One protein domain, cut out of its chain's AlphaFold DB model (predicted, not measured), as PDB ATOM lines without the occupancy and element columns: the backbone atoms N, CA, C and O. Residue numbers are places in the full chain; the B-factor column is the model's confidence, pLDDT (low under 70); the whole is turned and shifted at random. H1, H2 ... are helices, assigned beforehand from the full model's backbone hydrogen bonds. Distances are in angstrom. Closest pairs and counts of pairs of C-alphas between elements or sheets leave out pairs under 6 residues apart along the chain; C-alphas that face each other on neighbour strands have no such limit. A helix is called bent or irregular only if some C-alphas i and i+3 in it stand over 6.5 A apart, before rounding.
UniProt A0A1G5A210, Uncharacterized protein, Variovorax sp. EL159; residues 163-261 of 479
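AT A GLANCE: This is residues 163 to 261 of the 479 residues of an uncharacterized protein of Variovorax sp. EL159 (UniProt A0A1G5A210). Two helical hairpins, H1 with H2 and H3 with H4, stand side by side: H2, H3 and H4 form a row, and H1 beside H2 and the small H5 beside H4 lie off the same side of that row, making an open C. Residues 204 to 217 run back on the other side, bringing H3 the same way as H2. The printed part has 99 residues with five named helices, H1 to H5, and no named strand: all helix. It is compact, with a radius of gyration of the C-alphas of 13.2 A, and spans 38 by 32 by 29 A.

IN THESE COORDINATES: Find C-alpha 163 at (-13.192, -49.792, -11.395); from there H1 runs 26.3 A to residue 180. H2, residues 182 to 203, is 33.6 A long and only just irregular: C-alphas 183 and 186 are 7.0 A apart. H3, residues 218 to 234, begins at (-18.602, -48.367, -33.175) and covers 24.5 A. H4 is residues 238 to 250, 18.2 A; H5, residues 257 to 261, ends at (-26.212, -42.631, -15.850).

HOW THE PARTS SIT: H1 and H2, a hairpin, touch at a shallow tilt of 13 degrees; their closest C-alphas, Val 178 and Ala 184, are 5.1 A apart. Look next at Val 198 and Gln 231, the closest C-alphas of H2 and H3 at 4.8 A; these helices touch at a shallow tilt of 7 degrees, the same way. H3 and H4, a hairpin, touch at a shallow tilt of 28 degrees, closest at C-alphas 229 and 241, 5.1 A. H4 touches H5 with residues 245 to 250 alone, closest at C-alphas 249 and 257, 3.9 A. H1 is apart from H3, H4 and H5. In H3, H4 and H5 every O i to N i+4 pair is within hydrogen-bond range; in H1 13 of 14 are, in H2 14 of 18.

THE WHOLE: The farthest C-alphas, Gly 180 and Asp 239, are 39.0 A apart. The printed part has no cut, and the link from H2 to H3 is long, 14 residues. Look for pLDDT under 70 at residues 202 to 207, of which 202 and 203 belong to H2; the mean of the printed part is 90.6.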
ATOM      1  N   ALA A 163     -13.770 -50.353 -10.170       81.19
ATOM      2  CA  ALA A 163     -13.192 -49.792 -11.395       81.19
ATOM      3  C   ALA A 163     -12.269 -50.807 -12.089       81.19
ATOM      4  O   ALA A 163     -12.391 -51.028 -13.298       81.19
ATOM      5  N   PHE A 164     -11.404 -51.474 -11.320       85.69
ATOM      6  CA  PHE A 164     -10.519 -52.526 -11.823       85.69
ATOM      7  C   PHE A 164     -11.298 -53.774 -12.234       85.69
ATOM      8  O   PHE A 164     -11.049 -54.324 -13.310       85.69
ATOM      9  N   ARG A 165     -12.309 -54.180 -11.455       85.62
ATOM     10  CA  ARG A 165     -13.188 -55.305 -11.817       85.62
ATOM     11  C   ARG A 165     -13.932 -55.036 -13.126       85.62
ATOM     12  O   ARG A 165     -13.990 -55.904 -14.000       85.62
ATOM     13  N   ASN A 166     -14.454 -53.821 -13.314       87.94
ATOM     14  CA  ASN A 166     -15.118 -53.434 -14.559       87.94
ATOM     15  C   ASN A 166     -14.146 -53.402 -15.753       87.94
ATOM     16  O   ASN A 166     -14.488 -53.913 -16.823       87.94
ATOM     17  N   ALA A 167     -12.938 -52.856 -15.581       91.81
ATOM     18  CA  ALA A 167     -11.911 -52.848 -16.624       91.81
ATOM     19  C   ALA A 167     -11.493 -54.276 -17.014       91.81
ATOM     20  O   ALA A 167     -11.483 -54.608 -18.198       91.81
ATOM     21  N   THR A 168     -11.270 -55.152 -16.031       94.12
ATOM     22  CA  THR A 168     -10.932 -56.573 -16.228       94.12
ATOM     23  C   THR A 168     -12.019 -57.304 -17.009       94.12
ATOM     24  O   THR A 168     -11.747 -57.937 -18.034       94.12
ATOM     25  N   LYS A 169     -13.282 -57.158 -16.592       94.00
ATOM     26  CA  LYS A 169     -14.434 -57.742 -17.295       94.00
ATOM     27  C   LYS A 169     -14.546 -57.221 -18.730       94.00
ATOM     28  O   LYS A 169     -14.827 -57.993 -19.649       94.00
ATOM     29  N   THR A 170     -14.327 -55.925 -18.932       95.25
ATOM     30  CA  THR A 170     -14.396 -55.298 -20.258       95.25
ATOM     31  C   THR A 170     -13.279 -55.809 -21.158       95.25
ATOM     32  O   THR A 170     -13.558 -56.230 -22.282       95.25
ATOM     33  N   LEU A 171     -12.045 -55.875 -20.654       96.69
ATOM     34  CA  LEU A 171     -10.901 -56.425 -21.374       96.69
ATOM     35  C   LEU A 171     -11.160 -57.867 -21.806       96.69
ATOM     36  O   LEU A 171     -10.990 -58.183 -22.982       96.69
ATOM     37  N   ALA A 172     -11.661 -58.720 -20.908       96.38
ATOM     38  CA  ALA A 172     -12.027 -60.092 -21.252       96.38
ATOM     39  C   ALA A 172     -13.021 -60.132 -22.427       96.38
ATOM     40  O   ALA A 172     -12.802 -60.840 -23.412       96.38
ATOM     41  N   GLN A 173     -14.067 -59.296 -22.396       95.06
ATOM     42  CA  GLN A 173     -15.011 -59.173 -23.512       95.06
ATOM     43  C   GLN A 173     -14.345 -58.676 -24.802       95.06
ATOM     44  O   GLN A 173     -14.714 -59.122 -25.890       95.06
ATOM     45  N   ARG A 174     -13.385 -57.750 -24.736       95.94
ATOM     46  CA  ARG A 174     -12.664 -57.272 -25.927       95.94
ATOM     47  C   ARG A 174     -11.731 -58.339 -26.491       95.94
ATOM     48  O   ARG A 174     -11.719 -58.534 -27.703       95.94
ATOM     49  N   MET A 175     -11.080 -59.130 -25.645       96.56
ATOM     50  CA  MET A 175     -10.236 -60.247 -26.077       96.56
ATOM     51  C   MET A 175     -11.016 -61.350 -26.807       96.56
ATOM     52  O   MET A 175     -10.462 -61.973 -27.713       96.56
ATOM     53  N   THR A 176     -12.310 -61.548 -26.513       96.12
ATOM     54  CA  THR A 176     -13.156 -62.458 -27.320       96.12
ATOM     55  C   THR A 176     -13.286 -62.005 -28.777       96.12
ATOM     56  O   THR A 176     -13.349 -62.844 -29.672       96.12
ATOM     57  N   ARG A 177     -13.249 -60.690 -29.045       93.69
ATOM     58  CA  ARG A 177     -13.287 -60.152 -30.414       93.69
ATOM     59  C   ARG A 177     -12.014 -60.494 -31.163       93.69
ATOM     60  O   ARG A 177     -12.102 -60.915 -32.300       93.69
ATOM     61  N   VAL A 178     -10.859 -60.397 -30.504       93.62
ATOM     62  CA  VAL A 178      -9.566 -60.783 -31.094       93.62
ATOM     63  C   VAL A 178      -9.519 -62.278 -31.414       93.62
ATOM     64  O   VAL A 178      -8.935 -62.682 -32.415       93.62
ATOM     65  N   ALA A 179     -10.135 -63.110 -30.568       91.56
ATOM     66  CA  ALA A 179     -10.233 -64.543 -30.820       91.56
ATOM     67  C   ALA A 179     -11.119 -64.868 -32.038       91.56
ATOM     68  O   ALA A 179     -10.801 -65.797 -32.775       91.56
ATOM     69  N   GLY A 180     -12.200 -64.108 -32.251       91.00
ATOM     70  CA  GLY A 180     -13.092 -64.264 -33.407       91.00
ATOM     71  C   GLY A 180     -12.600 -63.578 -34.688       91.00
ATOM     72  O   GLY A 180     -12.885 -64.057 -35.780       91.00
ATOM     73  N   ASP A 181     -11.852 -62.484 -34.562       92.38
ATOM     74  CA  ASP A 181     -11.314 -61.682 -35.657       92.38
ATOM     75  C   ASP A 181      -9.971 -61.052 -35.252       92.38
ATOM     76  O   ASP A 181      -9.897 -60.132 -34.431       92.38
ATOM     77  N   LYS A 182      -8.883 -61.515 -35.876       90.88
ATOM     78  CA  LYS A 182      -7.534 -60.996 -35.611       90.88
ATOM     79  C   LYS A 182      -7.388 -59.516 -35.975       90.88
ATOM     80  O   LYS A 182      -6.549 -58.845 -35.373       90.88
ATOM     81  N   ALA A 183      -8.203 -58.983 -36.890       91.88
ATOM     82  CA  ALA A 183      -8.190 -57.563 -37.240       91.88
ATOM     83  C   ALA A 183      -8.678 -56.664 -36.089       91.88
ATOM     84  O   ALA A 183      -8.419 -55.462 -36.098       91.88
ATOM     85  N   ALA A 184      -9.314 -57.229 -35.054       94.00
ATOM     86  CA  ALA A 184      -9.682 -56.492 -33.851       94.00
ATOM     87  C   ALA A 184      -8.482 -56.161 -32.941       94.00
ATOM     88  O   ALA A 184      -8.602 -55.280 -32.087       94.00
ATOM     89  N   ALA A 185      -7.337 -56.839 -33.097       94.56
ATOM     90  CA  ALA A 185      -6.191 -56.708 -32.192       94.56
ATOM     91  C   ALA A 185      -5.680 -55.259 -32.024       94.56
ATOM     92  O   ALA A 185      -5.545 -54.831 -30.873       94.56
ATOM     93  N   PRO A 186      -5.480 -54.454 -33.092       94.12
ATOM     94  CA  PRO A 186      -5.036 -53.066 -32.947       94.12
ATOM     95  C   PRO A 186      -6.037 -52.186 -32.184       94.12
ATOM     96  O   PRO A 186      -5.636 -51.302 -31.431       94.12
ATOM     97  N   TYR A 187      -7.339 -52.445 -32.331       96.19
ATOM     98  CA  TYR A 187      -8.389 -51.704 -31.626       96.19
ATOM     99  C   TYR A 187      -8.451 -52.057 -30.137       96.19
ATOM    100  O   TYR A 187      -8.689 -51.183 -29.310       96.19
ATOM    101  N   VAL A 188      -8.211 -53.321 -29.772       96.31
ATOM    102  CA  VAL A 188      -8.131 -53.723 -28.356       96.31
ATOM    103  C   VAL A 188      -6.860 -53.187 -27.699       96.31
ATOM    104  O   VAL A 188      -6.910 -52.742 -26.555       96.31
ATOM    105  N   LEU A 189      -5.742 -53.149 -28.428       94.38
ATOM    106  CA  LEU A 189      -4.519 -52.507 -27.945       94.38
ATOM    107  C   LEU A 189      -4.710 -50.996 -27.739       94.38
ATOM    108  O   LEU A 189      -4.220 -50.443 -26.757       94.38
ATOM    109  N   HIS A 190      -5.448 -50.324 -28.630       95.12
ATOM    110  CA  HIS A 190      -5.833 -48.918 -28.450       95.12
ATOM    111  C   HIS A 190      -6.675 -48.721 -27.185       95.12
ATOM    112  O   HIS A 190      -6.339 -47.877 -26.357       95.12
ATOM    113  N   TRP A 191      -7.700 -49.557 -26.992       96.56
ATOM    114  CA  TRP A 191      -8.536 -49.530 -25.792       96.56
ATOM    115  C   TRP A 191      -7.721 -49.690 -24.500       96.56
ATOM    116  O   TRP A 191      -7.964 -48.962 -23.538       96.56
ATOM    117  N   LEU A 192      -6.739 -50.602 -24.483       94.62
ATOM    118  CA  LEU A 192      -5.831 -50.801 -23.346       94.62
ATOM    119  C   LEU A 192      -5.017 -49.539 -23.045       94.62
ATOM    120  O   LEU A 192      -4.980 -49.106 -21.900       94.62
ATOM    121  N   LYS A 193      -4.429 -48.913 -24.070       92.25
ATOM    122  CA  LYS A 193      -3.667 -47.662 -23.917       92.25
ATOM    123  C   LYS A 193      -4.538 -46.517 -23.396       92.25
ATOM    124  O   LYS A 193      -4.097 -45.742 -22.555       92.25
ATOM    125  N   ALA A 194      -5.780 -46.421 -23.866       93.06
ATOM    126  CA  ALA A 194      -6.742 -45.460 -23.338       93.06
ATOM    127  C   ALA A 194      -7.105 -45.759 -21.874       93.06
ATOM    128  O   ALA A 194      -7.202 -44.832 -21.075       93.06
ATOM    129  N   GLN A 195      -7.253 -47.032 -21.495       92.44
ATOM    130  CA  GLN A 195      -7.531 -47.420 -20.112       92.44
ATOM    131  C   GLN A 195      -6.354 -47.114 -19.178       92.44
ATOM    132  O   GLN A 195      -6.580 -46.643 -18.064       92.44
ATOM    133  N   ASP A 196      -5.123 -47.340 -19.641       88.50
ATOM    134  CA  ASP A 196      -3.907 -46.961 -18.920       88.50
ATOM    135  C   ASP A 196      -3.897 -45.446 -18.674       88.50
ATOM    136  O   ASP A 196      -3.770 -45.023 -17.532       88.50
ATOM    137  N   ALA A 197      -4.198 -44.630 -19.691       87.44
ATOM    138  CA  ALA A 197      -4.290 -43.177 -19.534       87.44
ATOM    139  C   ALA A 197      -5.361 -42.727 -18.516       87.44
ATOM    140  O   ALA A 197      -5.134 -41.767 -17.776       87.44
ATOM    141  N   VAL A 198      -6.510 -43.415 -18.443       88.25
ATOM    142  CA  VAL A 198      -7.537 -43.165 -17.410       88.25
ATOM    143  C   VAL A 198      -6.989 -43.474 -16.020       88.25
ATOM    144  O   VAL A 198      -7.219 -42.711 -15.082       88.25
ATOM    145  N   PHE A 199      -6.289 -44.602 -15.873       83.25
ATOM    146  CA  PHE A 199      -5.750 -45.023 -14.588       83.25
ATOM    147  C   PHE A 199      -4.512 -44.219 -14.157       83.25
ATOM    148  O   PHE A 199      -4.309 -44.006 -12.962       83.25
ATOM    149  N   ASP A 200      -3.753 -43.674 -15.101       79.88
ATOM    150  CA  ASP A 200      -2.592 -42.822 -14.835       79.88
ATOM    151  C   ASP A 200      -2.979 -41.411 -14.369       79.88
ATOM    152  O   ASP A 200      -2.248 -40.810 -13.576       79.88
ATOM    153  N   THR A 201      -4.155 -40.897 -14.768       76.44
ATOM    154  CA  THR A 201      -4.688 -39.586 -14.327       76.44
ATOM    155  C   THR A 201      -4.691 -39.423 -12.807       76.44
ATOM    156  O   THR A 201      -4.539 -38.325 -12.275       76.44
ATOM    157  N   CYS A 202      -4.776 -40.533 -12.091       67.31
ATOM    158  CA  CYS A 202      -4.734 -40.578 -10.645       67.31
ATOM    159  C   CYS A 202      -3.402 -40.157 -10.001       67.31
ATOM    160  O   CYS A 202      -3.362 -39.699  -8.850       67.31
ATOM    161  N   ASN A 203      -2.296 -40.248 -10.742       58.97
ATOM    162  CA  ASN A 203      -0.953 -40.099 -10.190       58.97
ATOM    163  C   ASN A 203      -0.326 -38.705 -10.323       58.97
ATOM    164  O   ASN A 203       0.595 -38.458  -9.554       58.97
ATOM    165  N   GLN A 204      -0.903 -37.760 -11.083       55.75
ATOM    166  CA  GLN A 204      -0.818 -36.279 -10.921       55.75
ATOM    167  C   GLN A 204      -1.152 -35.550 -12.228       55.75
ATOM    168  O   GLN A 204      -1.669 -34.439 -12.188       55.75
ATOM    169  N   GLN A 205      -0.862 -36.163 -13.374       62.00
ATOM    170  CA  GLN A 205      -1.068 -35.561 -14.684       62.00
ATOM    171  C   GLN A 205      -1.947 -36.486 -15.514       62.00
ATOM    172  O   GLN A 205      -1.686 -37.687 -15.580       62.00
ATOM    173  N   SER A 206      -3.009 -35.939 -16.106       64.50
ATOM    174  CA  SER A 206      -3.910 -36.717 -16.953       64.50
ATOM    175  C   SER A 206      -3.118 -37.409 -18.053       64.50
ATOM    176  O   SER A 206      -2.456 -36.739 -18.850       64.50
ATOM    177  N   GLY A 207      -3.181 -38.742 -18.096       68.06
ATOM    178  CA  GLY A 207      -2.576 -39.497 -19.185       68.06
ATOM    179  C   GLY A 207      -3.181 -39.047 -20.515       68.06
ATOM    180  O   GLY A 207      -4.374 -38.758 -20.602       68.06
ATOM    181  N   THR A 208      -2.389 -38.952 -21.577       82.06
ATOM    182  CA  THR A 208      -2.951 -38.608 -22.888       82.06
ATOM    183  C   THR A 208      -3.684 -39.820 -23.453       82.06
ATOM    184  O   THR A 208      -3.057 -40.811 -23.824       82.06
ATOM    185  N   VAL A 209      -5.016 -39.750 -23.528       84.62
ATOM    186  CA  VAL A 209      -5.805 -40.771 -24.228       84.62
ATOM    187  C   VAL A 209      -5.473 -40.691 -25.724       84.62
ATOM    188  O   VAL A 209      -5.590 -39.614 -26.310       84.62
ATOM    189  N   PRO A 210      -5.051 -41.798 -26.364       88.56
ATOM    190  CA  PRO A 210      -4.684 -41.787 -27.775       88.56
ATOM    191  C   PRO A 210      -5.891 -41.461 -28.660       88.56
ATOM    192  O   PRO A 210      -6.997 -41.949 -28.412       88.56
ATOM    193  N   GLU A 211      -5.674 -40.691 -29.728       91.94
ATOM    194  CA  GLU A 211      -6.706 -40.371 -30.722       91.94
ATOM    195  C   GLU A 211      -7.288 -41.646 -31.357       91.94
ATOM    196  O   GLU A 211      -6.601 -42.666 -31.479       91.94
ATOM    197  N   LEU A 212      -8.572 -41.622 -31.734       93.31
ATOM    198  CA  LEU A 212      -9.195 -42.770 -32.395       93.31
ATOM    199  C   LEU A 212      -8.556 -43.037 -33.758       93.31
ATOM    200  O   LEU A 212      -8.392 -42.112 -34.552       93.31
ATOM    201  N   PRO A 213      -8.324 -44.310 -34.109       92.12
ATOM    202  CA  PRO A 213      -8.010 -44.676 -35.481       92.12
ATOM    203  C   PRO A 213      -9.130 -44.244 -36.446       92.12
ATOM    204  O   PRO A 213     -10.314 -44.380 -36.131       92.12
ATOM    205  N   GLN A 214      -8.765 -43.816 -37.659       84.44
ATOM    206  CA  GLN A 214      -9.679 -43.261 -38.678       84.44
ATOM    207  C   GLN A 214     -10.891 -44.162 -39.010       84.44
ATOM    208  O   GLN A 214     -11.963 -43.673 -39.364       84.44
ATOM    209  N   HIS A 215     -10.753 -45.480 -38.836       89.69
ATOM    210  CA  HIS A 215     -11.809 -46.475 -39.061       89.69
ATOM    211  C   HIS A 215     -12.190 -47.237 -37.786       89.69
ATOM    212  O   HIS A 215     -12.497 -48.428 -37.834       89.69
ATOM    213  N   ALA A 216     -12.145 -46.572 -36.629       93.94
ATOM    214  CA  ALA A 216     -12.513 -47.185 -35.359       93.94
ATOM    215  C   ALA A 216     -13.937 -47.779 -35.410       93.94
ATOM    216  O   ALA A 216     -14.886 -47.081 -35.798       93.94
ATOM    217  N   PRO A 217     -14.121 -49.044 -34.995       95.00
ATOM    218  CA  PRO A 217     -15.440 -49.658 -34.937       95.00
ATOM    219  C   PRO A 217     -16.320 -48.964 -33.888       95.00
ATOM    220  O   PRO A 217     -15.822 -48.394 -32.917       95.00
ATOM    221  N   ALA A 218     -17.643 -49.052 -34.050       94.38
ATOM    222  CA  ALA A 218     -18.602 -48.367 -33.175       94.38
ATOM    223  C   ALA A 218     -18.413 -48.698 -31.682       94.38
ATOM    224  O   ALA A 218     -18.520 -47.811 -30.840       94.38
ATOM    225  N   TRP A 219     -18.061 -49.948 -31.354       94.44
ATOM    226  CA  TRP A 219     -17.799 -50.346 -29.968       94.44
ATOM    227  C   TRP A 219     -16.587 -49.621 -29.367       94.44
ATOM    228  O   TRP A 219     -16.635 -49.253 -28.198       94.44
ATOM    229  N   LEU A 220     -15.531 -49.368 -30.152       96.38
ATOM    230  CA  LEU A 220     -14.340 -48.666 -29.666       96.38
ATOM    231  C   LEU A 220     -14.649 -47.185 -29.438       96.38
ATOM    232  O   LEU A 220     -14.194 -46.614 -28.454       96.38
ATOM    233  N   LYS A 221     -15.468 -46.577 -30.305       96.62
ATOM    234  CA  LYS A 221     -15.941 -45.197 -30.115       96.62
ATOM    235  C   LYS A 221     -16.733 -45.054 -28.813       96.62
ATOM    236  O   LYS A 221     -16.489 -44.124 -28.052       96.62
ATOM    237  N   ALA A 222     -17.642 -45.993 -28.540       96.50
ATOM    238  CA  ALA A 222     -18.419 -46.005 -27.301       96.50
ATOM    239  C   ALA A 222     -17.530 -46.210 -26.062       96.50
ATOM    240  O   ALA A 222     -17.714 -45.523 -25.059       96.50
ATOM    241  N   ASP A 223     -16.553 -47.119 -26.137       96.50
ATOM    242  CA  ASP A 223     -15.591 -47.338 -25.053       96.50
ATOM    243  C   ASP A 223     -14.735 -46.104 -24.783       96.50
ATOM    244  O   ASP A 223     -14.604 -45.700 -23.631       96.50
ATOM    245  N   GLN A 224     -14.195 -45.476 -25.829       96.50
ATOM    246  CA  GLN A 224     -13.349 -44.302 -25.664       96.50
ATOM    247  C   GLN A 224     -14.141 -43.110 -25.113       96.50
ATOM    248  O   GLN A 224     -13.630 -42.391 -24.259       96.50
ATOM    249  N   ALA A 225     -15.401 -42.926 -25.525       97.44
ATOM    250  CA  ALA A 225     -16.269 -41.906 -24.939       97.44
ATOM    251  C   ALA A 225     -16.416 -42.101 -23.419       97.44
ATOM    252  O   ALA A 225     -16.260 -41.149 -22.653       97.44
ATOM    253  N   TYR A 226     -16.645 -43.340 -22.969       97.00
ATOM    254  CA  TYR A 226     -16.712 -43.655 -21.540       97.00
ATOM    255  C   TYR A 226     -15.368 -43.456 -20.829       97.00
ATOM    256  O   TYR A 226     -15.338 -42.891 -19.737       97.00
ATOM    257  N   GLN A 227     -14.256 -43.872 -21.440       95.44
ATOM    258  CA  GLN A 227     -12.911 -43.684 -20.889       95.44
ATOM    259  C   GLN A 227     -12.571 -42.198 -20.722       95.44
ATOM    260  O   GLN A 227     -12.113 -41.803 -19.655       95.44
ATOM    261  N   LEU A 228     -12.871 -41.355 -21.711       95.44
ATOM    262  CA  LEU A 228     -12.674 -39.904 -21.622       95.44
ATOM    263  C   LEU A 228     -13.544 -39.269 -20.527       95.44
ATOM    264  O   LEU A 228     -13.052 -38.449 -19.755       95.44
ATOM    265  N   ALA A 229     -14.812 -39.676 -20.407       95.88
ATOM    266  CA  ALA A 229     -15.688 -39.207 -19.331       95.88
ATOM    267  C   ALA A 229     -15.168 -39.624 -17.940       95.88
ATOM    268  O   ALA A 229     -15.139 -38.818 -17.009       95.88
ATOM    269  N   ALA A 230     -14.700 -40.868 -17.802       91.50
ATOM    270  CA  ALA A 230     -14.097 -41.369 -16.571       91.50
ATOM    271  C   ALA A 230     -12.784 -40.651 -16.238       91.50
ATOM    272  O   ALA A 230     -12.570 -40.287 -15.086       91.50
ATOM    273  N   GLN A 231     -11.933 -40.396 -17.233       90.38
ATOM    274  CA  GLN A 231     -10.710 -39.619 -17.058       90.38
ATOM    275  C   GLN A 231     -11.011 -38.225 -16.508       90.38
ATOM    276  O   GLN A 231     -10.384 -37.830 -15.530       90.38
ATOM    277  N   ARG A 232     -11.984 -37.506 -17.084       91.44
ATOM    278  CA  ARG A 232     -12.422 -36.191 -16.581       91.44
ATOM    279  C   ARG A 232     -12.870 -36.267 -15.124       91.44
ATOM    280  O   ARG A 232     -12.393 -35.513 -14.286       91.44
ATOM    281  N   PHE A 233     -13.691 -37.263 -14.791       88.00
ATOM    282  CA  PHE A 233     -14.125 -37.503 -13.414       88.00
ATOM    283  C   PHE A 233     -12.963 -37.754 -12.436       88.00
ATOM    284  O   PHE A 233     -13.014 -37.292 -11.295       88.00
ATOM    285  N   TYR A 234     -11.925 -38.488 -12.849       83.00
ATOM    286  CA  TYR A 234     -10.732 -38.720 -12.024       83.00
ATOM    287  C   TYR A 234      -9.796 -37.505 -11.969       83.00
ATOM    288  O   TYR A 234      -9.123 -37.302 -10.960       83.00
ATOM    289  N   ALA A 235      -9.798 -36.676 -13.014       84.06
ATOM    290  CA  ALA A 235      -9.083 -35.404 -13.077       84.06
ATOM    291  C   ALA A 235      -9.773 -34.270 -12.292       84.06
ATOM    292  O   ALA A 235      -9.251 -33.163 -12.278       84.06
ATOM    293  N   ASP A 236     -10.914 -34.544 -11.646       83.06
ATOM    294  CA  ASP A 236     -11.757 -33.557 -10.948       83.06
ATOM    295  C   ASP A 236     -12.378 -32.492 -11.879       83.06
ATOM    296  O   ASP A 236     -12.860 -31.454 -11.435       83.06
ATOM    297  N   ASP A 237     -12.436 -32.790 -13.179       89.94
ATOM    298  CA  ASP A 237     -13.104 -32.003 -14.221       89.94
ATOM    299  C   ASP A 237     -14.601 -32.366 -14.259       89.94
ATOM    300  O   ASP A 237     -15.091 -33.082 -15.140       89.94
ATOM    301  N   LEU A 238     -15.303 -32.027 -13.170       88.50
ATOM    302  CA  LEU A 238     -16.601 -32.618 -12.827       88.50
ATOM    303  C   LEU A 238     -17.754 -32.153 -13.727       88.50
ATOM    304  O   LEU A 238     -18.622 -32.967 -14.049       88.50
ATOM    305  N   ASP A 239     -17.766 -30.898 -14.168       95.69
ATOM    306  CA  ASP A 239     -18.847 -30.356 -15.007       95.69
ATOM    307  C   ASP A 239     -18.800 -30.974 -16.418       95.69
ATOM    308  O   ASP A 239     -19.798 -31.457 -16.977       95.69
ATOM    309  N   GLU A 240     -17.595 -31.068 -16.966       96.50
ATOM    310  CA  GLU A 240     -17.261 -31.718 -18.222       96.50
ATOM    311  C   GLU A 240     -17.475 -33.234 -18.156       96.50
ATOM    312  O   GLU A 240     -17.837 -33.848 -19.170       96.50
ATOM    313  N   ALA A 241     -17.262 -33.850 -16.989       95.31
ATOM    314  CA  ALA A 241     -17.585 -35.249 -16.743       95.31
ATOM    315  C   ALA A 241     -19.103 -35.488 -16.716       95.31
ATOM    316  O   ALA A 241     -19.557 -36.424 -17.380       95.31
ATOM    317  N   ASP A 242     -19.904 -34.665 -16.021       96.50
ATOM    318  CA  ASP A 242     -21.373 -34.817 -16.026       96.50
ATOM    319  C   ASP A 242     -21.937 -34.652 -17.440       96.50
ATOM    320  O   ASP A 242     -22.767 -35.453 -17.879       96.50
ATOM    321  N   THR A 243     -21.431 -33.673 -18.194       98.12
ATOM    322  CA  THR A 243     -21.829 -33.447 -19.592       98.12
ATOM    323  C   THR A 243     -21.531 -34.671 -20.464       98.12
ATOM    324  O   THR A 243     -22.392 -35.148 -21.216       98.12
ATOM    325  N   ALA A 244     -20.323 -35.232 -20.342       98.19
ATOM    326  CA  ALA A 244     -19.925 -36.414 -21.100       98.19
ATOM    327  C   ALA A 244     -20.748 -37.654 -20.703       98.19
ATOM    328  O   ALA A 244     -21.262 -38.361 -21.573       98.19
ATOM    329  N   PHE A 245     -20.948 -37.901 -19.405       98.12
ATOM    330  CA  PHE A 245     -21.771 -39.018 -18.938       98.12
ATOM    331  C   PHE A 245     -23.251 -38.863 -19.297       98.12
ATOM    332  O   PHE A 245     -23.895 -39.865 -19.602       98.12
ATOM    333  N   THR A 246     -23.786 -37.641 -19.323       97.50
ATOM    334  CA  THR A 246     -25.148 -37.361 -19.807       97.50
ATOM    335  C   THR A 246     -25.294 -37.768 -21.265       97.50
ATOM    336  O   THR A 246     -26.181 -38.552 -21.595       97.50
ATOM    337  N   THR A 247     -24.356 -37.338 -22.113       98.06
ATOM    338  CA  THR A 247     -24.341 -37.690 -23.541       98.06
ATOM    339  C   THR A 247     -24.326 -39.211 -23.742       98.06
ATOM    340  O   THR A 247     -25.094 -39.753 -24.536       98.06
ATOM    341  N   ILE A 248     -23.498 -39.931 -22.977       98.12
ATOM    342  CA  ILE A 248     -23.414 -41.397 -23.048       98.12
ATOM    343  C   ILE A 248     -24.702 -42.065 -22.542       98.12
ATOM    344  O   ILE A 248     -25.131 -43.070 -23.105       98.12
ATOM    345  N   ALA A 249     -25.316 -41.537 -21.481       94.62
ATOM    346  CA  ALA A 249     -26.552 -42.067 -20.905       94.62
ATOM    347  C   ALA A 249     -27.759 -41.936 -21.851       94.62
ATOM    348  O   ALA A 249     -28.654 -42.791 -21.842       94.62
ATOM    349  N   GLU A 250     -27.778 -40.884 -22.668       94.94
ATOM    350  CA  GLU A 250     -28.821 -40.609 -23.659       94.94
ATOM    351  C   GLU A 250     -28.644 -41.416 -24.953       94.94
ATOM    352  O   GLU A 250     -29.634 -41.728 -25.631       94.94
ATOM    353  N   ASP A 251     -27.415 -41.835 -25.270       95.94
ATOM    354  CA  ASP A 251     -27.136 -42.697 -26.415       95.94
ATOM    355  C   ASP A 251     -27.674 -44.122 -26.194       95.94
ATOM    356  O   ASP A 251     -27.098 -44.969 -25.506       95.94
ATOM    357  N   LYS A 252     -28.793 -44.423 -26.860       92.38
ATOM    358  CA  LYS A 252     -29.446 -45.737 -26.811       92.38
ATOM    359  C   LYS A 252     -28.587 -46.864 -27.392       92.38
ATOM    360  O   LYS A 252     -28.859 -48.017 -27.051       92.38
ATOM    361  N   ALA A 253     -27.623 -46.553 -28.260       92.88
ATOM    362  CA  ALA A 253     -26.716 -47.521 -28.871       92.88
ATOM    363  C   ALA A 253     -25.474 -47.793 -28.006       92.88
ATOM    364  O   ALA A 253     -24.811 -48.815 -28.199       92.88
ATOM    365  N   SER A 254     -25.172 -46.924 -27.038       94.12
ATOM    366  CA  SER A 254     -24.031 -47.103 -26.149       94.12
ATOM    367  C   SER A 254     -24.269 -48.236 -25.153       94.12
ATOM    368  O   SER A 254     -25.247 -48.252 -24.402       94.12
ATOM    369  N   THR A 255     -23.314 -49.162 -25.070       92.00
ATOM    370  CA  THR A 255     -23.295 -50.201 -24.028       92.00
ATOM    371  C   THR A 255     -23.010 -49.631 -22.638       92.00
ATOM    372  O   THR A 255     -23.232 -50.314 -21.642       92.00
ATOM    373  N   TRP A 256     -22.526 -48.389 -22.566       94.50
ATOM    374  CA  TRP A 256     -22.163 -47.706 -21.326       94.50
ATOM    375  C   TRP A 256     -23.280 -46.848 -20.753       94.50
ATOM    376  O   TRP A 256     -23.130 -46.360 -19.638       94.50
ATOM    377  N   ARG A 257     -24.399 -46.680 -21.470       93.44
ATOM    378  CA  ARG A 257     -25.496 -45.772 -21.098       93.44
ATOM    379  C   ARG A 257     -25.938 -45.887 -19.639       93.44
ATOM    380  O   ARG A 257     -26.112 -44.897 -18.938       93.44
ATOM    381  N   ASP A 258     -26.067 -47.121 -19.179       88.94
ATOM    382  CA  ASP A 258     -26.605 -47.483 -17.876       88.94
ATOM    383  C   ASP A 258     -25.595 -47.177 -16.759       88.94
ATOM    384  O   ASP A 258     -25.945 -46.612 -15.722       88.94
ATOM    385  N   LEU A 259     -24.315 -47.479 -17.003       88.88
ATOM    386  CA  LEU A 259     -23.230 -47.156 -16.080       88.88
ATOM    387  C   LEU A 259     -22.939 -45.650 -16.064       88.88
ATOM    388  O   LEU A 259     -22.738 -45.089 -14.994       88.88
ATOM    389  N   ALA A 260     -22.972 -44.982 -17.218       94.44
ATOM    390  CA  ALA A 260     -22.797 -43.538 -17.333       94.44
ATOM    391  C   ALA A 260     -23.870 -42.784 -16.543       94.44
ATOM    392  O   ALA A 260     -23.545 -41.886 -15.772       94.44
ATOM    393  N   ALA A 261     -25.132 -43.212 -16.635       92.69
ATOM    394  CA  ALA A 261     -26.212 -42.631 -15.850       92.69
ATOM    395  C   ALA A 261     -25.982 -42.781 -14.329       92.69
ATOM    396  O   ALA A 261     -26.250 -41.848 -13.575       92.69
TER     397      ALA A 261